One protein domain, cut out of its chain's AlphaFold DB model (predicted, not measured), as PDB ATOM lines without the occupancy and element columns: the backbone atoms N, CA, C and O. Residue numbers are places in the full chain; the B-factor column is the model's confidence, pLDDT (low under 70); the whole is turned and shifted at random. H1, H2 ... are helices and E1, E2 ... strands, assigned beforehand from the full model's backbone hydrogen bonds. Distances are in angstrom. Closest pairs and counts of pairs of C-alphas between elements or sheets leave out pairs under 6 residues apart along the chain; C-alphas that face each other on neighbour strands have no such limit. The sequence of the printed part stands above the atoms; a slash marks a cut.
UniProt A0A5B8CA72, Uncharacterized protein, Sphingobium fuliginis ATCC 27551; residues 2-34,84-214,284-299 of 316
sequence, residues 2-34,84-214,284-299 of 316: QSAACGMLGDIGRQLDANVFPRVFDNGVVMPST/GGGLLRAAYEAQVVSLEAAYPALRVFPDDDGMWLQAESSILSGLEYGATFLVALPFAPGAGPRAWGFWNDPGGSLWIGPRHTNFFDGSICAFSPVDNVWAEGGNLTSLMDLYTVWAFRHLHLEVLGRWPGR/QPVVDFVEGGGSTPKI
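Overview. This is residues 2 to 34, 84 to 214 and 284 to 299 of the 316 residues of an uncharacterized protein of Sphingobium fuliginis ATCC 27551 (UniProt A0A5B8CA72). A curled sheet of five antiparallel strands has the long helix H4 slantwise over one face and the short helix H5 over the other. H4 is covered on its side away from the sheet by the small hairpin E1 and E2; H1 packs on the later part of H4, while H2 and H3 lie near its first residues. The printed part has 180 residues with five named helices and seven named strands, in the order H1 E1 E2 H2 H3 E3 E4 E5 E6 E7 H4 H5; the class is mixed, helices and strands. The larger sheet runs E3 E4 E5 E6 E7. The whole is compact, with a radius of gyration of the C-alphas of 15.9 A and spans of 48 by 36 by 32 A.

Arrangement. H1, residues 3 to 17, touches H4, residues 188 to 208, through residues 201 to 208 of H4 alone; the closest C-alphas are those of Leu 9 and His 204, 6.3 A apart. They run opposite ways at a steep tilt of 66 degrees. E1, residues 23 to 25, and E2, residues 29 to 31, form an antiparallel hairpin, with N 25 and O 29 at 2.9 A, within hydrogen-bond range. The closest C-alphas of E1 and H4 are those of Val 24 and Asp 193, 5.8 A apart. E3, residues 107 to 111, E4, residues 114 to 121, E5, residues 131 to 138, E6, residues 146 to 153, and E7, residues 156 to 159, form a meander, each strand the antiparallel neighbour of the one before. Within hydrogen-bond range are N 109 and O 116 at 2.9 A for E3 and E4, N 117 and O 135 at 2.8 A for E4 and E5, N 134 and O 148 at 2.9 A for E5 and E6, and N 151 and O 158 at 2.7 A for E6 and E7. This sheet is strongly twisted. H2, residues 85 to 93, is on it, and the closest C-alphas of H2 and E4 are those of Arg 89 and Gly 114, 7.2 A apart. H3, residues 96 to 102, only grazes the sheet with residues 96 to 100 and touches residues 188 to 189 of H4, with the C-alphas of Leu 99 and Thr 189 closest at 5.6 A. H4 lies over E4, E5 and E6 at a height over the sheet of 9.4 A, slantwise to the strands at 44 degrees to E4 on the local plane. H5, residues 284 to 290, is on the opposite face at a height of 9.1 A, over E6 and only just not over E5, on which 2 of its 7 C-alphas fall. In the five helices every O i to N i+4 pair is within hydrogen-bond range.

Along the chain. H1 begins at C-alpha 3, (107.043, 204.916, 127.800), and is 21.2 A long. E4 and E5 are 22.4 A each and E6 is 22.3 A. H4 measures 29.8 A, from C-alpha 188 at (136.396, 189.471, 126.201). H5 ends at C-alpha 290, (124.092, 184.688, 110.797).

Size, cuts and confidence. The two C-alphas farthest apart are those of Ser 3 and Gly 84, 49.9 A. Residues 35 to 83 and 215 to 283 are cut out, with gaps of 39.1 A and 30.2 A between the C-alphas on either side. The link from E7 to H4, residues 160 to 187, is long. The mean pLDDT of the printed part is 91.1; residues 2, 84 to 85 and 176 to 179 are under 70.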
ATOM      1  N   GLN A   2     107.357 200.831 125.112       63.53
ATOM      2  CA  GLN A   2     106.725 201.327 126.347       63.53
ATOM      3  C   GLN A   2     107.365 202.658 126.790       63.53
ATOM      4  O   GLN A   2     108.575 202.833 126.652       63.53
ATOM      5  N   SER A   3     106.580 203.578 127.367       74.12
ATOM      6  CA  SER A   3     107.043 204.916 127.800       74.12
ATOM      7  C   SER A   3     108.287 204.886 128.704       74.12
ATOM      8  O   SER A   3     109.066 205.837 128.698       74.12
ATOM      9  N   ALA A   4     108.488 203.807 129.468       80.69
ATOM     10  CA  ALA A   4     109.640 203.637 130.350       80.69
ATOM     11  C   ALA A   4     110.952 203.362 129.589       80.69
ATOM     12  O   ALA A   4     111.985 203.929 129.941       80.69
ATOM     13  N   ALA A   5     110.912 202.558 128.520       83.38
ATOM     14  CA  ALA A   5     112.090 202.242 127.709       83.38
ATOM     15  C   ALA A   5     112.592 203.478 126.947       83.38
ATOM     16  O   ALA A   5     113.786 203.765 126.963       83.38
ATOM     17  N   CYS A   6     111.682 204.283 126.381       86.31
ATOM     18  CA  CYS A   6     112.043 205.570 125.772       86.31
ATOM     19  C   CYS A   6     112.669 206.538 126.791       86.31
ATOM     20  O   CYS A   6     113.625 207.240 126.463       86.31
ATOM     21  N   GLY A   7     112.154 206.562 128.028       89.19
ATOM     22  CA  GLY A   7     112.738 207.342 129.121       89.19
ATOM     23  C   GLY A   7     114.173 206.911 129.432       89.19
ATOM     24  O   GLY A   7     115.081 207.737 129.412       89.19
ATOM     25  N   MET A   8     114.397 205.606 129.622       92.12
ATOM     26  CA  MET A   8     115.726 205.046 129.899       92.12
ATOM     27  C   MET A   8     116.719 205.296 128.756       92.12
ATOM     28  O   MET A   8     117.856 205.703 129.003       92.12
ATOM     29  N   LEU A   9     116.277 205.119 127.509       93.56
ATOM     30  CA  LEU A   9     117.059 205.406 126.308       93.56
ATOM     31  C   LEU A   9     117.512 206.873 126.291       93.56
ATOM     32  O   LEU A   9     118.698 207.159 126.117       93.56
ATOM     33  N   GLY A  10     116.587 207.799 126.557       94.19
ATOM     34  CA  GLY A  10     116.887 209.224 126.647       94.19
ATOM     35  C   GLY A  10     117.825 209.576 127.805       94.19
ATOM     36  O   GLY A  10     118.667 210.463 127.658       94.19
ATOM     37  N   ASP A  11     117.703 208.910 128.951       94.25
ATOM     38  CA  ASP A  11     118.539 209.144 130.133       94.25
ATOM     39  C   ASP A  11     119.988 208.716 129.893       94.25
ATOM     40  O   ASP A  11     120.907 209.521 130.072       94.25
ATOM     41  N   ILE A  12     120.194 207.490 129.406       95.12
ATOM     42  CA  ILE A  12     121.521 206.991 129.024       95.12
ATOM     43  C   ILE A  12     122.098 207.851 127.888       95.12
ATOM     44  O   ILE A  12     123.273 208.212 127.917       95.12
ATOM     45  N   GLY A  13     121.273 208.267 126.921       95.38
ATOM     46  CA  GLY A  13     121.693 209.165 125.848       95.38
ATOM     47  C   GLY A  13     122.225 210.513 126.348       95.38
ATOM     48  O   GLY A  13     123.224 211.020 125.835       95.38
ATOM     49  N   ARG A  14     121.605 211.091 127.389       94.81
ATOM     50  CA  ARG A  14     122.105 212.314 128.046       94.81
ATOM     51  C   ARG A  14     123.398 212.070 128.822       94.81
ATOM     52  O   ARG A  14     124.264 212.942 128.822       94.81
ATOM     53  N   GLN A  15     123.553 210.905 129.450       94.19
ATOM     54  CA  GLN A  15     124.807 210.530 130.109       94.19
ATOM     55  C   GLN A  15     125.953 210.421 129.101       94.19
ATOM     56  O   GLN A  15     127.000 211.033 129.302       94.19
ATOM     57  N   LEU A  16     125.727 209.749 127.971       92.88
ATOM     58  CA  LEU A  16     126.708 209.636 126.893       92.88
ATOM     59  C   LEU A  16     127.114 211.007 126.329       92.88
ATOM     60  O   LEU A  16     128.304 211.256 126.134       92.88
ATOM     61  N   ASP A  17     126.159 211.924 126.122       92.56
ATOM     62  CA  ASP A  17     126.446 213.318 125.739       92.56
ATOM     63  C   ASP A  17     127.331 214.034 126.777       92.56
ATOM     64  O   ASP A  17     128.208 214.818 126.417       92.56
ATOM     65  N   ALA A  18     127.130 213.744 128.065       90.31
ATOM     66  CA  ALA A  18     127.923 214.273 129.172       90.31
ATOM     67  C   ALA A  18     129.243 213.511 129.406       90.31
ATOM     68  O   ALA A  18     129.934 213.775 130.390       90.31
ATOM     69  N   ASN A  19     129.612 212.584 128.514       87.19
ATOM     70  CA  ASN A  19     130.788 211.721 128.649       87.19
ATOM     71  C   ASN A  19     130.761 210.861 129.931       87.19
ATOM     72  O   ASN A  19     131.795 210.598 130.547       87.19
ATOM     73  N   VAL A  20     129.562 210.439 130.333       89.06
ATOM     74  CA  VAL A  20     129.304 209.453 131.383       89.06
ATOM     75  C   VAL A  20     128.871 208.164 130.691       89.06
ATOM     76  O   VAL A  20     127.822 208.112 130.050       89.06
ATOM     77  N   PHE A  21     129.705 207.132 130.783       87.50
ATOM     78  CA  PHE A  21     129.443 205.854 130.129       87.50
ATOM     79  C   PHE A  21     128.432 205.029 130.934       87.50
ATOM     80  O   PHE A  21     128.493 205.048 132.169       87.50
ATOM     81  N   PRO A  22     127.486 204.342 130.271       91.06
ATOM     82  CA  PRO A  22     126.583 203.415 130.938       91.06
ATOM     83  C   PRO A  22     127.337 202.185 131.445       91.06
ATOM     84  O   PRO A  22     128.475 201.932 131.049       91.06
ATOM     85  N   ARG A  23     126.672 201.411 132.300       92.44
ATOM     86  CA  ARG A  23     127.131 200.076 132.699       92.44
ATOM     87  C   ARG A  23     126.445 199.033 131.833       92.44
ATOM     88  O   ARG A  23     125.274 199.206 131.483       92.44
ATOM     89  N   VAL A  24     127.166 197.964 131.517       93.75
ATOM     90  CA  VAL A  24     126.608 196.789 130.850       93.75
ATOM     91  C   VAL A  24     126.567 195.651 131.859       93.75
ATOM     92  O   VAL A  24     127.564 195.339 132.512       93.75
ATOM     93  N   PHE A  25     125.378 195.094 132.030       93.06
ATOM     94  CA  PHE A  25     125.117 193.958 132.904       93.06
ATOM     95  C   PHE A  25     125.091 192.665 132.091       93.06
ATOM     96  O   PHE A  25     125.094 192.695 130.856       93.06
ATOM     97  N   ASP A  26     125.027 191.539 132.798       92.19
ATOM     98  CA  ASP A  26     124.831 190.217 132.206       92.19
ATOM     99  C   ASP A  26     123.728 190.234 131.133       92.19
ATOM    100  O   ASP A  26     122.732 190.962 131.222       92.19
ATOM    101  N   ASN A  27     123.929 189.421 130.099       93.50
ATOM    102  CA  ASN A  27     123.115 189.364 128.891       93.50
ATOM    103  C   ASN A  27     123.113 190.667 128.065       93.50
ATOM    104  O   ASN A  27     122.192 190.907 127.280       93.50
ATOM    105  N   GLY A  28     124.115 191.530 128.253       94.75
ATOM    106  CA  GLY A  28     124.304 192.743 127.459       94.75
ATOM    107  C   GLY A  28     123.237 193.818 127.696       94.75
ATOM    108  O   GLY A  28     122.824 194.511 126.767       94.75
ATOM    109  N   VAL A  29     122.742 193.960 128.926       95.62
ATOM    110  CA  VAL A  29     121.743 194.990 129.258       95.62
ATOM    111  C   VAL A  29     122.439 196.305 129.608       95.62
ATOM    112  O   VAL A  29     123.162 196.386 130.601       95.62
ATOM    113  N   VAL A  30     122.189 197.358 128.825       95.19
ATOM    114  CA  VAL A  30     122.735 198.701 129.064       95.19
ATOM    115  C   VAL A  30     121.865 199.456 130.063       95.19
ATOM    116  O   VAL A  30     120.661 199.617 129.871       95.19
ATOM    117  N   MET A  31     122.494 199.971 131.118       92.69
ATOM    118  CA  MET A  31     121.829 200.699 132.197       92.69
ATOM    119  C   MET A  31     122.536 202.030 132.489       92.69
ATOM    120  O   MET A  31     123.754 202.146 132.315       92.69
ATOM    121  N   PRO A  32     121.803 203.051 132.970       90.81
ATOM    122  CA  PRO A  32     122.406 204.322 133.345       90.81
ATOM    123  C   PRO A  32     123.401 204.149 134.497       90.81
ATOM    124  O   PRO A  32     123.173 203.396 135.444       90.81
ATOM    125  N   SER A  33     124.484 204.915 134.452       87.12
ATOM    126  CA  SER A  33     125.439 205.017 135.552       87.12
ATOM    127  C   SER A  33     124.879 205.857 136.703       87.12
ATOM    128  O   SER A  33     124.174 206.846 136.488       87.12
ATOM    129  N   THR A  34     125.224 205.500 137.942       76.44
ATOM    130  CA  THR A  34     124.852 206.270 139.140       76.44
ATOM    131  C   THR A  34     125.531 207.654 139.129       76.44
ATOM    132  O   THR A  34     126.754 207.720 138.957       76.44
ATOM    133  N   GLY A  84     152.565 187.451 121.407       66.19
ATOM    134  CA  GLY A  84     152.794 186.409 120.393       66.19
ATOM    135  C   GLY A  84     151.531 185.580 120.119       66.19
ATOM    136  O   GLY A  84     150.714 185.393 121.014       66.19
ATOM    137  N   GLY A  85     151.367 185.028 118.913       66.62
ATOM    138  CA  GLY A  85     150.087 184.412 118.521       66.62
ATOM    139  C   GLY A  85     149.635 183.211 119.364       66.62
ATOM    140  O   GLY A  85     148.454 183.083 119.679       66.62
ATOM    141  N   GLY A  86     150.569 182.379 119.840       72.88
ATOM    142  CA  GLY A  86     150.242 181.300 120.786       72.88
ATOM    143  C   GLY A  86     149.749 181.809 122.149       72.88
ATOM    144  O   GLY A  86     148.910 181.174 122.778       72.88
ATOM    145  N   LEU A  87     150.222 182.984 122.580       83.94
ATOM    146  CA  LEU A  87     149.761 183.632 123.809       83.94
ATOM    147  C   LEU A  87     148.375 184.265 123.623       83.94
ATOM    148  O   LEU A  87     147.582 184.227 124.557       83.94
ATOM    149  N   LEU A  88     148.057 184.789 122.430       90.25
ATOM    150  CA  LEU A  88     146.712 185.293 122.120       90.25
ATOM    151  C   LEU A  88     145.667 184.179 122.160       90.25
ATOM    152  O   LEU A  88     144.619 184.357 122.774       90.25
ATOM    153  N   ARG A  89     145.978 183.012 121.579       93.94
ATOM    154  CA  ARG A  89     145.103 181.836 121.660       93.94
ATOM    155  C   ARG A  89     144.773 181.479 123.105       93.94
ATOM    156  O   ARG A  89     143.605 181.486 123.479       93.94
ATOM    157  N   ALA A  90     145.801 181.249 123.922       92.94
ATOM    158  CA  ALA A  90     145.618 180.896 125.327       92.94
ATOM    159  C   ALA A  90     144.860 181.983 126.112       92.94
ATOM    160  O   ALA A  90     144.022 181.663 126.952       92.94
ATOM    161  N   ALA A  91     145.126 183.265 125.829       93.62
ATOM    162  CA  ALA A  91     144.450 184.381 126.483       93.62
ATOM    163  C   ALA A  91     142.948 184.425 126.173       93.62
ATOM    164  O   ALA A  91     142.159 184.691 127.078       93.62
ATOM    165  N   TYR A  92     142.541 184.166 124.929       95.88
ATOM    166  CA  TYR A  92     141.125 184.130 124.564       95.88
ATOM    167  C   TYR A  92     140.428 182.873 125.092       95.88
ATOM    168  O   TYR A  92     139.378 182.982 125.722       95.88
ATOM    169  N   GLU A  93     141.032 181.696 124.913       95.88
ATOM    170  CA  GLU A  93     140.456 180.418 125.361       95.88
ATOM    171  C   GLU A  93     140.213 180.395 126.877       95.88
ATOM    172  O   GLU A  93     139.160 179.948 127.331       95.88
ATOM    173  N   ALA A  94     141.133 180.957 127.670       96.75
ATOM    174  CA  ALA A  94     141.002 181.029 129.127       96.75
ATOM    175  C   ALA A  94     139.806 181.872 129.610       96.75
ATOM    176  O   ALA A  94     139.398 181.749 130.763       96.75
ATOM    177  N   GLN A  95     139.250 182.732 128.752       97.44
ATOM    178  CA  GLN A  95     138.168 183.654 129.097       97.44
ATOM    179  C   GLN A  95     136.783 183.176 128.648       97.44
ATOM    180  O   GLN A  95     135.787 183.777 129.055       97.44
ATOM    181  N   VAL A  96     136.691 182.106 127.849       97.00
ATOM    182  CA  VAL A  96     135.417 181.630 127.274       97.00
ATOM    183  C   VAL A  96     134.390 181.314 128.362       97.00
ATOM    184  O   VAL A  96     133.260 181.769 128.267       97.00
ATOM    185  N   VAL A  97     134.792 180.634 129.442       96.50
ATOM    186  CA  VAL A  97     133.879 180.273 130.544       96.50
ATOM    187  C   VAL A  97     133.324 181.511 131.254       96.50
ATOM    188  O   VAL A  97     132.135 181.585 131.553       96.50
ATOM    189  N   SER A  98     134.168 182.512 131.526       95.62
ATOM    190  CA  SER A  98     133.698 183.768 132.124       95.62
ATOM    191  C   SER A  98     132.827 184.578 131.168       95.62
ATOM    192  O   SER A  98     131.914 185.265 131.618       95.62
ATOM    193  N   LEU A  99     133.094 184.493 129.862       97.12
ATOM    194  CA  LEU A  99     132.289 185.163 128.856       97.12
ATOM    195  C   LEU A  99     130.909 184.516 128.733       97.12
ATOM    196  O   LEU A  99     129.923 185.236 128.699       97.12
ATOM    197  N   GLU A 100     130.832 183.186 128.727       97.31
ATOM    198  CA  GLU A 100     129.575 182.428 128.713       97.31
ATOM    199  C   GLU A 100     128.714 182.748 129.942       97.31
ATOM    200  O   GLU A 100     127.504 182.913 129.826       97.31
ATOM    201  N   ALA A 101     129.329 182.938 131.114       96.06
ATOM    202  CA  ALA A 101     128.600 183.367 132.307       96.06
ATOM    203  C   ALA A 101     127.958 184.762 132.148       96.06
ATOM    204  O   ALA A 101     126.843 184.972 132.620       96.06
ATOM    205  N   ALA A 102     128.646 185.696 131.482       95.94
ATOM    206  CA  ALA A 102     128.145 187.048 131.224       95.94
ATOM    207  C   ALA A 102     127.180 187.110 130.023       95.94
ATOM    208  O   ALA A 102     126.268 187.932 130.006       95.94
ATOM    209  N   TYR A 103     127.365 186.246 129.024       97.31
ATOM    210  CA  TYR A 103     126.585 186.164 127.789       97.31
ATOM    211  C   TYR A 103     126.154 184.702 127.554       97.31
ATOM    212  O   TYR A 103     126.792 183.990 126.781       97.31
ATOM    213  N   PRO A 104     125.063 184.230 128.193       95.50
ATOM    214  CA  PRO A 104     124.701 182.804 128.214       95.50
ATOM    215  C   PRO A 104     124.334 182.188 126.858       95.50
ATOM    216  O   PRO A 104     124.356 180.970 126.710       95.50
ATOM    217  N   ALA A 105     123.993 183.010 125.863       94.56
ATOM    218  CA  ALA A 105     123.738 182.567 124.491       94.56
ATOM    219  C   ALA A 105     125.023 182.445 123.643       94.56
ATOM    220  O   ALA A 105     124.942 182.274 122.424       94.56
ATOM    221  N   LEU A 106     126.205 182.565 124.259       97.62
ATOM    222  CA  LEU A 106     127.492 182.492 123.575       97.62
ATOM    223  C   LEU A 106     127.658 181.157 122.836       97.62
ATOM    224  O   LEU A 106     127.522 180.075 123.403       97.62
ATOM    225  N   ARG A 107     128.059 181.240 121.570       97.62
ATOM    226  CA  ARG A 107     128.565 180.122 120.774       97.62
ATOM    227  C   ARG A 107     129.977 180.440 120.316       97.62
ATOM    228  O   ARG A 107     130.261 181.557 119.889       97.62
ATOM    229  N   VAL A 108     130.854 179.448 120.396       97.62
ATOM    230  CA  VAL A 108     132.259 179.570 119.995       97.62
ATOM    231  C   VAL A 108     132.511 178.613 118.841       97.62
ATOM    232  O   VAL A 108     132.198 177.426 118.943       97.62
ATOM    233  N   PHE A 109     133.099 179.115 117.757       97.38
ATOM    234  CA  PHE A 109     133.478 178.302 116.603       97.38
ATOM    235  C   PHE A 109     134.996 178.377 116.409       97.38
ATOM    236  O   PHE A 109     135.533 179.472 116.213       97.38
ATOM    237  N   PRO A 110     135.714 177.245 116.487       95.50
ATOM    238  CA  PRO A 110     137.154 177.234 116.279       95.50
ATOM    239  C   PRO A 110     137.501 177.473 114.803       95.50
ATOM    240  O   PRO A 110     136.805 177.000 113.904       95.50
ATOM    241  N   ASP A 111     138.613 178.160 114.563       95.69
ATOM    242  CA  ASP A 111     139.235 178.316 113.249       95.69
ATOM    243  C   ASP A 111     140.761 178.147 113.387       95.69
ATOM    244  O   ASP A 111     141.331 178.327 114.465       95.69
ATOM    245  N   ASP A 112     141.457 177.777 112.313       92.50
ATOM    246  CA  ASP A 112     142.911 177.584 112.382       92.50
ATOM    247  C   ASP A 112     143.641 178.901 112.704       92.50
ATOM    248  O   ASP A 112     144.640 178.905 113.435       92.50
ATOM    249  N   ASP A 113     143.106 180.026 112.212       93.94
ATOM    250  CA  ASP A 113     143.704 181.356 112.337       93.94
ATOM    251  C   ASP A 113     143.155 182.163 113.531       93.94
ATOM    252  O   ASP A 113     143.582 183.301 113.759       93.94
ATOM    253  N   GLY A 114     142.228 181.605 114.316       95.69
ATOM    254  CA  GLY A 114     141.585 182.314 115.424       95.69
ATOM    255  C   GLY A 114     140.381 181.588 116.029       95.69
ATOM    256  O   GLY A 114     140.251 180.372 115.956       95.69
ATOM    257  N   MET A 115     139.467 182.347 116.623       96.94
ATOM    258  CA  MET A 115     138.158 181.836 117.031       96.94
ATOM    259  C   MET A 115     137.052 182.821 116.673       96.94
ATOM    260  O   MET A 115     137.259 184.036 116.685       96.94
ATOM    261  N   TRP A 116     135.873 182.293 116.379       98.31
ATOM    262  CA  TRP A 116     134.662 183.083 116.241       98.31
ATOM    263  C   TRP A 116     133.829 183.005 117.507       98.31
ATOM    264  O   TRP A 116     133.661 181.928 118.078       98.31
ATOM    265  N   LEU A 117     133.259 184.138 117.893       98.12
ATOM    266  CA  LEU A 117     132.253 184.242 118.936       98.12
ATOM    267  C   LEU A 117     130.947 184.716 118.305       98.12
ATOM    268  O   LEU A 117     130.940 185.693 117.560       98.12
ATOM    269  N   GLN A 118     129.848 184.049 118.622       97.81
ATOM    270  CA  GLN A 118     128.501 184.546 118.383       97.81
ATOM    271  C   GLN A 118     127.838 184.743 119.739       97.81
ATOM    272  O   GLN A 118     127.742 183.790 120.504       97.81
ATOM    273  N   ALA A 119     127.400 185.954 120.051       97.25
ATOM    274  CA  ALA A 119     126.761 186.253 121.328       97.25
ATOM    275  C   ALA A 119     125.548 187.154 121.125       97.25
ATOM    276  O   ALA A 119     125.550 188.026 120.254       97.25
ATOM    277  N   GLU A 120     124.527 186.951 121.951       96.62
ATOM    278  CA  GLU A 120     123.321 187.771 121.958       96.62
ATOM    279  C   GLU A 120     123.372 188.787 123.095       96.62
ATOM    280  O   GLU A 120     123.860 188.508 124.187       96.62
ATOM    281  N   SER A 121     122.848 189.975 122.828       97.19
ATOM    282  CA  SER A 121     122.754 191.080 123.765       97.19
ATOM    283  C   SER A 121     121.322 191.589 123.793       97.19
ATOM    284  O   SER A 121     120.721 191.850 122.752       97.19
ATOM    285  N   SER A 122     120.769 191.749 124.990       95.38
ATOM    286  CA  SER A 122     119.416 192.280 125.182       95.38
ATOM    287  C   SER A 122     119.330 193.778 124.914       95.38
ATOM    288  O   SER A 122     118.238 194.279 124.663       95.38
ATOM    289  N   ILE A 123     120.461 194.495 124.961       95.50
ATOM    290  CA  ILE A 123     120.615 195.942 124.750       95.50
ATOM    291  C   ILE A 123     119.901 196.804 125.794       95.50
ATOM    292  O   ILE A 123     120.543 197.602 126.472       95.50
ATOM    293  N   LEU A 124     118.585 196.668 125.943       92.81
ATOM    294  CA  LEU A 124     117.766 197.458 126.851       92.81
ATOM    295  C   LEU A 124     116.650 196.601 127.455       92.81
ATOM    296  O   LEU A 124     115.912 195.919 126.747       92.81
ATOM    297  N   SER A 125     116.477 196.686 128.775       87.50
ATOM    298  CA  SER A 125     115.378 196.000 129.466       87.50
ATOM    299  C   SER A 125     114.011 196.433 128.920       87.50
ATOM    300  O   SER A 125     113.716 197.627 128.844       87.50
ATOM    301  N   GLY A 126     113.152 195.464 128.599       82.06
ATOM    302  CA  GLY A 126     111.797 195.714 128.092       82.06
ATOM    303  C   GLY A 126     111.707 195.959 126.581       82.06
ATOM    304  O   GLY A 126     110.629 196.317 126.100       82.06
ATOM    305  N   LEU A 127     112.806 195.779 125.841       83.94
ATOM    306  CA  LEU A 127     112.787 195.654 124.386       83.94
ATOM    307  C   LEU A 127     112.395 194.219 123.994       83.94
ATOM    308  O   LEU A 127     112.787 193.264 124.659       83.94
ATOM    309  N   GLU A 128     111.593 194.071 122.938       84.62
ATOM    310  CA  GLU A 128     111.118 192.756 122.464       84.62
ATOM    311  C   GLU A 128     112.161 192.012 121.620       84.62
ATOM    312  O   GLU A 128     112.038 190.810 121.405       84.62
ATOM    313  N   TYR A 129     113.190 192.722 121.160       88.00
ATOM    314  CA  TYR A 129     114.294 192.188 120.375       88.00
ATOM    315  C   TYR A 129     115.630 192.617 120.984       88.00
ATOM    316  O   TYR A 129     115.705 193.583 121.742       88.00
ATOM    317  N   GLY A 130     116.686 191.885 120.644       94.12
ATOM    318  CA  GLY A 130     118.065 192.194 121.017       94.12
ATOM    319  C   GLY A 130     118.957 192.331 119.788       94.12
ATOM    320  O   GLY A 130     118.476 192.526 118.670       94.12
ATOM    321  N   ALA A 131     120.261 192.186 119.991       97.25
ATOM    322  CA  ALA A 131     121.252 192.126 118.929       97.25
ATOM    323  C   ALA A 131     122.089 190.848 119.024       97.25
ATOM    324  O   ALA A 131     122.509 190.457 120.109       97.25
ATOM    325  N   THR A 132     122.396 190.248 117.881       97.31
ATOM    326  CA  THR A 132     123.431 189.226 117.734       97.31
ATOM    327  C   THR A 132     124.714 189.876 117.240       97.31
ATOM    328  O   THR A 132     124.716 190.611 116.251       97.31
ATOM    329  N   PHE A 133     125.825 189.561 117.893       98.25
ATOM    330  CA  PHE A 133     127.161 189.934 117.454       98.25
ATOM    331  C   PHE A 133     127.920 188.707 116.972       98.25
ATOM    332  O   PHE A 133     127.993 187.711 117.688       98.25
ATOM    333  N   LEU A 134     128.529 188.810 115.794       98.12
ATOM    334  CA  LEU A 134     129.491 187.844 115.281       98.12
ATOM    335  C   LEU A 134     130.887 188.468 115.318       98.12
ATOM    336  O   LEU A 134     131.116 189.474 114.649       98.12
ATOM    337  N   VAL A 135     131.808 187.883 116.080       98.00
ATOM    338  CA  VAL A 135     133.143 188.431 116.357       98.00
ATOM    339  C   VAL A 135     134.225 187.449 115.921       98.00
ATOM    340  O   VAL A 135     134.311 186.345 116.449       98.00
ATOM    341  N   ALA A 136     135.083 187.861 114.994       97.19
ATOM    342  CA  ALA A 136     136.315 187.175 114.637       97.19
ATOM    343  C   ALA A 136     137.464 187.649 115.532       97.19
ATOM    344  O   ALA A 136     137.804 188.836 115.537       97.19
ATOM    345  N   LEU A 137     138.095 186.713 116.239       96.06
ATOM    346  CA  LEU A 137     139.270 186.942 117.073       96.06
ATOM    347  C   LEU A 137     140.491 186.248 116.455       96.06
ATOM    348  O   LEU A 137     140.669 185.044 116.658       96.06
ATOM    349  N   PRO A 138     141.336 186.959 115.690       95.12
ATOM    350  CA  PRO A 138     142.527 186.359 115.108       95.12
ATOM    351  C   PRO A 138     143.576 186.041 116.180       95.12
ATOM    352  O   PRO A 138     143.789 186.805 117.122       95.12
ATOM    353  N   PHE A 139     144.306 184.940 115.996       93.50
ATOM    354  CA  PHE A 139     145.515 184.652 116.776       93.50
ATOM    355  C   PHE A 139     146.749 185.366 116.220       93.50
ATOM    356  O   PHE A 139     147.793 185.386 116.867       93.50
ATOM    357  N   ALA A 140     146.658 185.950 115.023       90.06
ATOM    358  CA  ALA A 140     147.719 186.762 114.447       90.06
ATOM    359  C   ALA A 140     147.803 188.129 115.164       90.06
ATOM    360  O   ALA A 140     146.834 188.890 115.127       90.06
ATOM    361  N   PRO A 141     148.946 188.483 115.780       86.38
ATOM    362  CA  PRO A 141     149.087 189.755 116.486       86.38
ATOM    363  C   PRO A 141     149.015 190.963 115.551       86.38
ATOM    364  O   PRO A 141     149.600 190.957 114.466       86.38
ATOM    365  N   GLY A 142     148.388 192.042 116.013       84.69
ATOM    366  CA  GLY A 142     148.231 193.303 115.291       84.69
ATOM    367  C   GLY A 142     147.042 193.363 114.328       84.69
ATOM    368  O   GLY A 142     146.831 194.416 113.726       84.69
ATOM    369  N   ALA A 143     146.293 192.272 114.149       84.38
ATOM    370  CA  ALA A 143     145.112 192.253 113.290       84.38
ATOM    371  C   ALA A 143     143.867 192.854 113.972       84.38
ATOM    372  O   ALA A 143     143.006 193.392 113.275       84.38
ATOM    373  N   GLY A 144     143.800 192.817 115.309       88.38
ATOM    374  CA  GLY A 144     142.626 193.207 116.092       88.38
ATOM    375  C   GLY A 144     141.380 192.343 115.827       88.38
ATOM    376  O   GLY A 144     141.356 191.542 114.899       88.38
ATOM    377  N   PRO A 145     140.326 192.474 116.648       93.19
ATOM    378  CA  PRO A 145     139.059 191.799 116.408       93.19
ATOM    379  C   PRO A 145     138.280 192.467 115.269       93.19
ATOM    380  O   PRO A 145     138.345 193.685 115.083       93.19
ATOM    381  N   ARG A 146     137.458 191.684 114.568       94.38
ATOM    382  CA  ARG A 146     136.393 192.204 113.695       94.38
ATOM    383  C   ARG A 146     135.054 191.720 114.191       94.38
ATOM    384  O   ARG A 146     134.920 190.550 114.518       94.38
ATOM    385  N   ALA A 147     134.068 192.601 114.221       96.81
ATOM    386  CA  ALA A 147     132.738 192.249 114.679       96.81
ATOM    387  C   ALA A 147     131.666 192.807 113.759       96.81
ATOM    388  O   ALA A 147     131.842 193.884 113.201       96.81
ATOM    389  N   TRP A 148     130.542 192.115 113.652       98.12
ATOM    390  CA  TRP A 148     129.344 192.576 112.959       98.12
ATOM    391  C   TRP A 148     128.146 192.397 113.881       98.12
ATOM    392  O   TRP A 148     128.064 191.398 114.591       98.12
ATOM    393  N   GLY A 149     127.246 193.376 113.891       97.81
ATOM    394  CA  GLY A 149     126.050 193.365 114.726       97.81
ATOM    395  C   GLY A 149     124.782 193.316 113.886       97.81
ATOM    396  O   GLY A 149     124.673 194.028 112.882       97.81
ATOM    397  N   PHE A 150     123.830 192.503 114.325       97.75
ATOM    398  CA  PHE A 150     122.549 192.280 113.669       97.75
ATOM    399  C   PHE A 150     121.421 192.389 114.693       97.75
ATOM    400  O   PHE A 150     121.521 191.807 115.767       97.75
ATOM    401  N   TRP A 151     120.352 193.113 114.379       96.81
ATOM    402  CA  TRP A 151     119.114 193.083 115.146       96.81
ATOM    403  C   TRP A 151     118.450 191.713 115.021       96.81
ATOM    404  O   TRP A 151     118.356 191.163 113.921       96.81
ATOM    405  N   ASN A 152     117.964 191.185 116.143       92.88
ATOM    406  CA  ASN A 152     117.193 189.944 116.201       92.88
ATOM    407  C   ASN A 152     115.717 190.247 115.894       92.88
ATOM    408  O   ASN A 152     114.861 190.132 116.770       92.88
ATOM    409  N   ASP A 153     115.438 190.716 114.677       79.31
ATOM    410  CA  ASP A 153     114.085 191.062 114.241       79.31
ATOM    411  C   ASP A 153     113.242 189.788 114.006       79.31
ATOM    412  O   ASP A 153     113.790 188.758 113.597       79.31
ATOM    413  N   PRO A 154     111.910 189.803 114.227       75.62
ATOM    414  CA  PRO A 154     111.065 188.635 113.976       75.62
ATOM    415  C   PRO A 154     111.119 188.121 112.529       75.62
ATOM    416  O   PRO A 154     110.828 186.949 112.293       75.62
ATOM    417  N   GLY A 155     111.469 188.981 111.564       77.81
ATOM    418  CA  GLY A 155     111.640 188.616 110.156       77.81
ATOM    419  C   GLY A 155     112.996 187.996 109.805       77.81
ATOM    420  O   GLY A 155     113.177 187.577 108.663       77.81
ATOM    421  N   GLY A 156     113.934 187.931 110.753       82.62
ATOM    422  CA  GLY A 156     115.303 187.463 110.542       82.62
ATOM    423  C   GLY A 156     116.347 188.463 111.036       82.62
ATOM    424  O   GLY A 156     116.034 189.557 111.500       82.62
ATOM    425  N   SER A 157     117.619 188.086 110.948       90.12
ATOM    426  CA  SER A 157     118.715 188.949 111.387       90.12
ATOM    427  C   SER A 157     118.929 190.118 110.426       90.12
ATOM    428  O   SER A 157     119.253 189.920 109.261       90.12
ATOM    429  N   LEU A 158     118.807 191.351 110.921       94.50
ATOM    430  CA  LEU A 158     119.004 192.565 110.125       94.50
ATOM    431  C   LEU A 158     120.294 193.271 110.537       94.50
ATOM    432  O   LEU A 158     120.461 193.600 111.706       94.50
ATOM    433  N   TRP A 159     121.202 193.564 109.605       96.44
ATOM    434  CA  TRP A 159     122.407 194.330 109.942       96.44
ATOM    435  C   TRP A 159     122.049 195.704 110.532       96.44
ATOM    436  O   TRP A 159     121.295 196.464 109.928       96.44
ATOM    437  N   ILE A 160     122.630 196.028 111.691       95.88
ATOM    438  CA  ILE A 160     122.286 197.226 112.484       95.88
ATOM    439  C   ILE A 160     122.554 198.531 111.718       95.88
ATOM    440  O   ILE A 160     121.867 199.530 111.912       95.88
ATOM    441  N   GLY A 161     123.535 198.534 110.812       92.38
ATOM    442  CA  GLY A 161     123.735 199.626 109.864       92.38
ATOM    443  C   GLY A 161     125.124 200.267 109.891       92.38
ATOM    444  O   GLY A 161     126.000 199.919 110.688       92.38
ATOM    445  N   PRO A 162     125.359 201.249 109.000       91.38
ATOM    446  CA  PRO A 162     126.706 201.680 108.629       91.38
ATOM    447  C   PRO A 162     127.361 202.640 109.621       91.38
ATOM    448  O   PRO A 162     128.563 202.907 109.511       91.38
ATOM    449  N   ARG A 163     126.619 203.239 110.553       90.69
ATOM    450  CA  ARG A 163     127.169 204.294 111.413       90.69
ATOM    451  C   ARG A 163     128.180 203.717 112.409       90.69
ATOM    452  O   ARG A 163     127.916 202.721 113.072       90.69
ATOM    453  N   HIS A 164     129.359 204.343 112.495       88.94
ATOM    454  CA  HIS A 164     130.491 203.827 113.277       88.94
ATOM    455  C   HIS A 164     130.845 202.367 112.946       88.94
ATOM    456  O   HIS A 164     131.001 201.529 113.830       88.94
ATOM    457  N   THR A 165     130.991 202.087 111.651       91.12
ATOM    458  CA  THR A 165     131.565 200.842 111.131       91.12
ATOM    459  C   THR A 165     132.785 201.143 110.258       91.12
ATOM    460  O   THR A 165     132.923 202.251 109.722       91.12
ATOM    461  N   ASN A 166     133.691 200.177 110.149       87.31
ATOM    462  CA  ASN A 166     134.878 200.241 109.319       87.31
ATOM    463  C   ASN A 166     134.502 200.191 107.838       87.31
ATOM    464  O   ASN A 166     133.529 199.565 107.412       87.31
ATOM    465  N   PHE A 167     135.318 200.865 107.037       83.00
ATOM    466  CA  PHE A 167     135.287 200.704 105.594       83.00
ATOM    467  C   PHE A 167     136.127 199.490 105.206       83.00
ATOM    468  O   PHE A 167     137.230 199.341 105.716       83.00
ATOM    469  N   PHE A 168     135.702 198.615 104.299       84.31
ATOM    470  CA  PHE A 168     134.420 198.545 103.573       84.31
ATOM    471  C   PHE A 168     133.469 197.498 104.149       84.31
ATOM    472  O   PHE A 168     132.304 197.436 103.775       84.31
ATOM    473  N   ASP A 169     133.978 196.664 105.043       90.06
ATOM    474  CA  ASP A 169     133.319 195.438 105.465       90.06
ATOM    475  C   ASP A 169     132.197 195.665 106.480       90.06
ATOM    476  O   ASP A 169     131.642 194.697 106.983       90.06
ATOM    477  N   GLY A 170     131.878 196.912 106.842       92.19
ATOM    478  CA  GLY A 170     130.800 197.199 107.784       92.19
ATOM    479  C   GLY A 170     131.039 196.616 109.180       92.19
ATOM    480  O   GLY A 170     130.089 196.522 109.961       92.19
ATOM    481  N   SER A 171     132.280 196.234 109.507       94.31
ATOM    482  CA  SER A 171     132.628 195.746 110.842       94.31
ATOM    483  C   SER A 171     132.559 196.878 111.871       94.31
ATOM    484  O   SER A 171     132.800 198.039 111.552       94.31
ATOM    485  N   ILE A 172     132.205 196.588 113.117       94.19
ATOM    486  CA  ILE A 172     131.980 197.588 114.160       94.19
ATOM    487  C   ILE A 172     133.272 198.364 114.452       94.19
ATOM    488  O   ILE A 172     134.313 197.788 114.764       94.19
ATOM    489  N   CYS A 173     133.182 199.695 114.422       88.56
ATOM    490  CA  CYS A 173     134.245 200.617 114.818       88.56
ATOM    491  C   CYS A 173     133.882 201.248 116.175       88.56
ATOM    492  O   CYS A 173     133.495 202.418 116.246       88.56
ATOM    493  N   ALA A 174     133.957 200.453 117.247       81.81
ATOM    494  CA  ALA A 174     133.575 200.878 118.600       81.81
ATOM    495  C   ALA A 174     134.724 201.515 119.404       81.81
ATOM    496  O   ALA A 174     134.461 202.324 120.287       81.81
ATOM    497  N   PHE A 175     135.975 201.181 119.083       76.38
ATOM    498  CA  PHE A 175     137.173 201.676 119.764       76.38
ATOM    499  C   PHE A 175     138.352 201.758 118.786       76.38
ATOM    500  O   PHE A 175     138.306 201.232 117.671       76.38
ATOM    501  N   SER A 176     139.407 202.445 119.202       66.94
ATOM    502  CA  SER A 176     140.647 202.661 118.467       66.94
ATOM    503  C   SER A 176     141.830 202.166 119.297       66.94
ATOM    504  O   SER A 176     141.885 202.453 120.484       66.94
ATOM    505  N   PRO A 177     142.863 201.534 118.719       61.59
ATOM    506  CA  PRO A 177     144.024 201.067 119.488       61.59
ATOM    507  C   PRO A 177     144.727 202.138 120.345       61.59
ATOM    508  O   PRO A 177     145.496 201.799 121.240       61.59
ATOM    509  N   VAL A 178     144.502 203.430 120.068       63.59
ATOM    510  CA  VAL A 178     145.076 204.548 120.836       63.59
ATOM    511  C   VAL A 178     144.215 205.010 122.013       63.59
ATOM    512  O   VAL A 178     144.734 205.695 122.893       63.59
ATOM    513  N   ASP A 179     142.930 204.647 122.057       67.62
ATOM    514  CA  ASP A 179     142.036 205.046 123.151       67.62
ATOM    515  C   ASP A 179     142.219 204.187 124.413       67.62
ATOM    516  O   ASP A 179     141.769 204.578 125.489       67.62
ATOM    517  N   ASN A 180     142.963 203.078 124.295       70.06
ATOM    518  CA  ASN A 180     143.247 202.102 125.350       70.06
ATOM    519  C   ASN A 180     141.988 201.545 126.033       70.06
ATOM    520  O   ASN A 180     142.072 201.069 127.165       70.06
ATOM    521  N   VAL A 181     140.834 201.588 125.359       78.81
ATOM    522  CA  VAL A 181     139.585 201.019 125.873       78.81
ATOM    523  C   VAL A 181     139.665 199.497 125.885       78.81
ATOM    524  O   VAL A 181     139.211 198.849 126.824       78.81
ATOM    525  N   TRP A 182     140.275 198.920 124.853       89.12
ATOM    526  CA  TRP A 182     140.503 197.488 124.744       89.12
ATOM    527  C   TRP A 182     141.774 197.206 123.939       89.12
ATOM    528  O   TRP A 182     142.153 197.979 123.058       89.12
ATOM    529  N   ALA A 183     142.446 196.096 124.238       87.00
ATOM    530  CA  ALA A 183     143.657 195.659 123.550       87.00
ATOM    531  C   ALA A 183     143.604 194.157 123.247       87.00
ATOM    532  O   ALA A 183     142.887 193.413 123.912       87.00
ATOM    533  N   GLU A 184     144.388 193.709 122.265       88.62
ATOM    534  CA  GLU A 184     144.491 192.293 121.889       88.62
ATOM    535  C   GLU A 184     144.819 191.406 123.099       88.62
ATOM    536  O   GLU A 184     145.626 191.776 123.952       88.62
ATOM    537  N   GLY A 185     144.170 190.243 123.194       88.25
ATOM    538  CA  GLY A 185     144.230 189.381 124.382       88.25
ATOM    539  C   GLY A 185     143.537 189.946 125.633       88.25
ATOM    540  O   GLY A 185     143.577 189.306 126.681       88.25
ATOM    541  N   GLY A 186     142.922 191.128 125.546       90.56
ATOM    542  CA  GLY A 186     142.208 191.786 126.636       90.56
ATOM    543  C   GLY A 186     140.916 191.077 127.040       90.56
ATOM    544  O   GLY A 186     140.576 190.010 126.529       90.56
ATOM    545  N   ASN A 187     140.193 191.689 127.981       94.62
ATOM    546  CA  ASN A 187     138.983 191.106 128.551       94.62
ATOM    547  C   ASN A 187     137.879 190.951 127.484       94.62
ATOM    548  O   ASN A 187     137.465 191.945 126.884       94.62
ATOM    549  N   LEU A 188     137.412 189.727 127.228       96.62
ATOM    550  CA  LEU A 188     136.396 189.471 126.201       96.62
ATOM    551  C   LEU A 188     135.012 190.012 126.578       96.62
ATOM    552  O   LEU A 188     134.302 190.502 125.705       96.62
ATOM    553  N   THR A 189     134.641 189.993 127.859       96.50
ATOM    554  CA  THR A 189     133.385 190.595 128.331       96.50
ATOM    555  C   THR A 189     133.377 192.093 128.053       96.50
ATOM    556  O   THR A 189     132.442 192.605 127.452       96.50
ATOM    557  N   SER A 190     134.477 192.783 128.354       94.44
ATOM    558  CA  SER A 190     134.656 194.202 128.042       94.44
ATOM    559  C   SER A 190     134.567 194.510 126.541       94.44
ATOM    560  O   SER A 190     134.064 195.566 126.165       94.44
ATOM    561  N   LEU A 191     135.035 193.601 125.674       95.56
ATOM    562  CA  LEU A 191     134.882 193.727 124.219       95.56
ATOM    563  C   LEU A 191     133.410 193.615 123.791       95.56
ATOM    564  O   LEU A 191     132.945 194.382 122.949       95.56
ATOM    565  N   MET A 192     132.676 192.670 124.376       97.44
ATOM    566  CA  MET A 192     131.252 192.491 124.102       97.44
ATOM    567  C   MET A 192     130.408 193.651 124.633       97.44
ATOM    568  O   MET A 192     129.493 194.103 123.947       97.44
ATOM    569  N   ASP A 193     130.750 194.192 125.800       95.75
ATOM    570  CA  ASP A 193     130.086 195.356 126.391       95.75
ATOM    571  C   ASP A 193     130.257 196.601 125.505       95.75
ATOM    572  O   ASP A 193     129.301 197.332 125.244       95.75
ATOM    573  N   LEU A 194     131.451 196.780 124.937       94.56
ATOM    574  CA  LEU A 194     131.753 197.787 123.919       94.56
ATOM    575  C   LEU A 194     130.816 197.705 122.702       94.56
ATOM    576  O   LEU A 194     130.249 198.715 122.268       94.56
ATOM    577  N   TYR A 195     130.641 196.504 122.145       97.06
ATOM    578  CA  TYR A 195     129.752 196.278 121.003       97.06
ATOM    579  C   TYR A 195     128.275 196.438 121.377       97.06
ATOM    580  O   TYR A 195     127.510 197.041 120.621       97.06
ATOM    581  N   THR A 196     127.893 196.009 122.578       97.38
ATOM    582  CA  THR A 196     126.566 196.228 123.162       97.38
ATOM    583  C   THR A 196     126.242 197.722 123.280       97.38
ATOM    584  O   THR A 196     125.176 198.160 122.846       97.38
ATOM    585  N   VAL A 197     127.173 198.547 123.773       96.00
ATOM    586  CA  VAL A 197     126.994 200.008 123.827       96.00
ATOM    587  C   VAL A 197     126.913 200.609 122.423       96.00
ATOM    588  O   VAL A 197     126.113 201.516 122.199       96.00
ATOM    589  N   TRP A 198     127.691 200.116 121.455       95.69
ATOM    590  CA  TRP A 198     127.564 200.548 120.058       95.69
ATOM    591  C   TRP A 198     126.161 200.273 119.496       95.69
ATOM    592  O   TRP A 198     125.554 201.185 118.933       95.69
ATOM    593  N   ALA A 199     125.605 199.078 119.712       97.19
ATOM    594  CA  ALA A 199     124.245 198.751 119.284       97.19
ATOM    595  C   ALA A 199     123.201 199.607 120.021       97.19
ATOM    596  O   ALA A 199     122.302 200.157 119.389       97.19
ATOM    597  N   PHE A 200     123.367 199.856 121.323       96.69
ATOM    598  CA  PHE A 200     122.523 200.806 122.056       96.69
ATOM    599  C   PHE A 200     122.506 202.205 121.410       96.69
ATOM    600  O   PHE A 200     121.455 202.846 121.336       96.69
ATOM    601  N   ARG A 201     123.648 202.706 120.917       96.12
ATOM    602  CA  ARG A 201     123.702 204.010 120.227       96.12
ATOM    603  C   ARG A 201     122.918 204.003 118.915       96.12
ATOM    604  O   ARG A 201     122.317 205.026 118.586       96.12
ATOM    605  N   HIS A 202     122.890 202.877 118.203       96.38
ATOM    606  CA  HIS A 202     122.025 202.693 117.034       96.38
ATOM    607  C   HIS A 202     120.551 202.648 117.415       96.38
ATOM    608  O   HIS A 202     119.774 203.392 116.830       96.38
ATOM    609  N   LEU A 203     120.178 201.916 118.465       95.81
ATOM    610  CA  LEU A 203     118.806 201.931 118.983       95.81
ATOM    611  C   LEU A 203     118.361 203.359 119.352       95.81
ATOM    612  O   LEU A 203     117.262 203.797 119.018       95.81
ATOM    613  N   HIS A 204     119.235 204.128 120.007       95.88
ATOM    614  CA  HIS A 204     118.972 205.533 120.314       95.88
ATOM    615  C   HIS A 204     118.820 206.383 119.043       95.88
ATOM    616  O   HIS A 204     117.967 207.269 118.996       95.88
ATOM    617  N   LEU A 205     119.628 206.133 118.011       95.00
ATOM    618  CA  LEU A 205     119.512 206.813 116.722       95.00
ATOM    619  C   LEU A 205     118.179 206.502 116.031       95.00
ATOM    620  O   LEU A 205     117.528 207.431 115.562       95.00
ATOM    621  N   GLU A 206     117.765 205.239 116.002       93.62
ATOM    622  CA  GLU A 206     116.515 204.797 115.376       93.62
ATOM    623  C   GLU A 206     115.282 205.371 116.084       93.62
ATOM    624  O   GLU A 206     114.361 205.863 115.436       93.62
ATOM    625  N   VAL A 207     115.273 205.363 117.421       93.62
ATOM    626  CA  VAL A 207     114.095 205.756 118.215       93.62
ATOM    627  C   VAL A 207     114.036 207.261 118.474       93.62
ATOM    628  O   VAL A 207     112.960 207.855 118.434       93.62
ATOM    629  N   LEU A 208     115.174 207.890 118.786       94.19
ATOM    630  CA  LEU A 208     115.247 209.302 119.189       94.19
ATOM    631  C   LEU A 208     115.866 210.201 118.110       94.19
ATOM    632  O   LEU A 208     116.078 211.391 118.350       94.19
ATOM    633  N   GLY A 209     116.162 209.653 116.929       94.12
ATOM    634  CA  GLY A 209     116.572 210.413 115.749       94.12
ATOM    635  C   GLY A 209     117.956 211.051 115.846       94.12
ATOM    636  O   GLY A 209     118.270 211.942 115.059       94.12
ATOM    637  N   ARG A 210     118.788 210.651 116.816       94.19
ATOM    638  CA  ARG A 210     120.145 211.191 116.985       94.19
ATOM    639  C   ARG A 210     121.101 210.186 117.611       94.19
ATOM    640  O   ARG A 210     120.714 209.401 118.473       94.19
ATOM    641  N   TRP A 211     122.374 210.297 117.263       94.38
ATOM    642  CA  TRP A 211     123.458 209.581 117.918       94.38
ATOM    643  C   TRP A 211     123.780 210.200 119.283       94.38
ATOM    644  O   TRP A 211     124.037 211.410 119.361       94.38
ATOM    645  N   PRO A 212     123.776 209.415 120.370       94.50
ATOM    646  CA  PRO A 212     124.172 209.912 121.676       94.50
ATOM    647  C   PRO A 212     125.691 209.840 121.868       94.50
ATOM    648  O   PRO A 212     126.363 208.899 121.441       94.50
ATOM    649  N   GLY A 213     126.230 210.828 122.576       90.38
ATOM    650  CA  GLY A 213     127.647 210.894 122.897       90.38
ATOM    651  C   GLY A 213     128.540 211.296 121.729       90.38
ATOM    652  O   GLY A 213     128.114 211.824 120.699       90.38
ATOM    653  N   ARG A 214     129.841 211.113 121.944       84.69
ATOM    654  CA  ARG A 214     130.871 211.577 121.016       84.69
ATOM    655  C   ARG A 214     130.993 210.660 119.811       84.69
ATOM    656  O   ARG A 214     130.881 209.440 119.910       84.69
ATOM    657  N   GLN A 284     129.138 189.062 102.432       92.81
ATOM    658  CA  GLN A 284     128.050 188.091 102.244       92.81
ATOM    659  C   GLN A 284     128.216 186.806 103.080       92.81
ATOM    660  O   GLN A 284     127.255 186.425 103.736       92.81
ATOM    661  N   PRO A 285     129.417 186.200 103.208       94.62
ATOM    662  CA  PRO A 285     129.591 185.021 104.061       94.62
ATOM    663  C   PRO A 285     129.287 185.248 105.552       94.62
ATOM    664  O   PRO A 285     128.974 184.300 106.265       94.62
ATOM    665  N   VAL A 286     129.404 186.488 106.045       95.88
ATOM    666  CA  VAL A 286     129.016 186.850 107.420       95.88
ATOM    667  C   VAL A 286     127.493 186.913 107.532       95.88
ATOM    668  O   VAL A 286     126.943 186.394 108.499       95.88
ATOM    669  N   VAL A 287     126.821 187.494 106.533       94.75
ATOM    670  CA  VAL A 287     125.350 187.544 106.460       94.75
ATOM    671  C   VAL A 287     124.772 186.131 106.383       94.75
ATOM    672  O   VAL A 287     124.000 185.748 107.257       94.75
ATOM    673  N   ASP A 288     125.238 185.323 105.426       93.75
ATOM    674  CA  ASP A 288     124.762 183.952 105.206       93.75
ATOM    675  C   ASP A 288     124.896 183.092 106.470       93.75
ATOM    676  O   ASP A 288     124.012 182.299 106.791       93.75
ATOM    677  N   PHE A 289     126.002 183.238 107.209       94.94
ATOM    678  CA  PHE A 289     126.219 182.494 108.447       94.94
ATOM    679  C   PHE A 289     125.227 182.889 109.548       94.94
ATOM    680  O   PHE A 289     124.660 182.013 110.200       94.94
ATOM    681  N   VAL A 290     125.008 184.191 109.756       92.50
ATOM    682  CA  VAL A 290     124.092 184.688 110.797       92.50
ATOM    683  C   VAL A 290     122.638 184.332 110.475       92.50
ATOM    684  O   VAL A 290     121.888 183.983 111.383       92.50
ATOM    685  N   GLU A 291     122.262 184.316 109.196       90.62
ATOM    686  CA  GLU A 291     120.940 183.875 108.725       90.62
ATOM    687  C   GLU A 291     120.758 182.341 108.745       90.62
ATOM    688  O   GLU A 291     119.684 181.830 108.425       90.62
ATOM    689  N   GLY A 292     121.788 181.580 109.136       87.25
ATOM    690  CA  GLY A 292     121.749 180.116 109.224       87.25
ATOM    691  C   GLY A 292     121.926 179.388 107.885       87.25
ATOM    692  O   GLY A 292     121.752 178.171 107.821       87.25
ATOM    693  N   GLY A 293     122.287 180.109 106.822       79.12
ATOM    694  CA  GLY A 293     122.450 179.609 105.457       79.12
ATOM    695  C   GLY A 293     123.854 179.111 105.088       79.12
ATOM    696  O   GLY A 293     124.068 178.733 103.937       79.12
ATOM    697  N   GLY A 294     124.821 179.083 106.013       83.31
ATOM    698  CA  GLY A 294     126.210 178.734 105.685       83.31
ATOM    699  C   GLY A 294     127.077 178.274 106.857       83.31
ATOM    700  O   GLY A 294     126.646 178.222 108.006       83.31
ATOM    701  N   SER A 295     128.331 177.922 106.556       92.25
ATOM    702  CA  SER A 295     129.373 177.655 107.556       92.25
ATOM    703  C   SER A 295     130.043 178.949 108.011       92.25
ATOM    704  O   SER A 295     130.094 179.915 107.253       92.25
ATOM    705  N   THR A 296     130.642 178.949 109.202       93.81
ATOM    706  CA  THR A 296     131.394 180.106 109.700       93.81
ATOM    707  C   THR A 296     132.499 180.504 108.705       93.81
ATOM    708  O   THR A 296     133.268 179.630 108.283       93.81
ATOM    709  N   PRO A 297     132.594 181.784 108.293       94.69
ATOM    710  CA  PRO A 297     133.613 182.217 107.340       94.69
ATOM    711  C   PRO A 297     135.020 182.081 107.926       94.69
ATOM    712  O   PRO A 297     135.213 182.124 109.139       94.69
ATOM    713  N   LYS A 298     136.040 181.939 107.077       95.38
ATOM    714  CA  LYS A 298     137.422 181.839 107.560       95.38
ATOM    715  C   LYS A 298     137.912 183.185 108.087       95.38
ATOM    716  O   LYS A 298     137.724 184.219 107.442       95.38
ATOM    717  N   ILE A 299     138.600 183.173 109.232       94.62
ATOM    718  CA  ILE A 299     139.116 184.403 109.861       94.62
ATOM    719  C   ILE A 299     140.082 185.132 108.935       94.62
ATOM    720  O   ILE A 299     140.014 186.359 108.823       94.62
TER     721      ILE A 299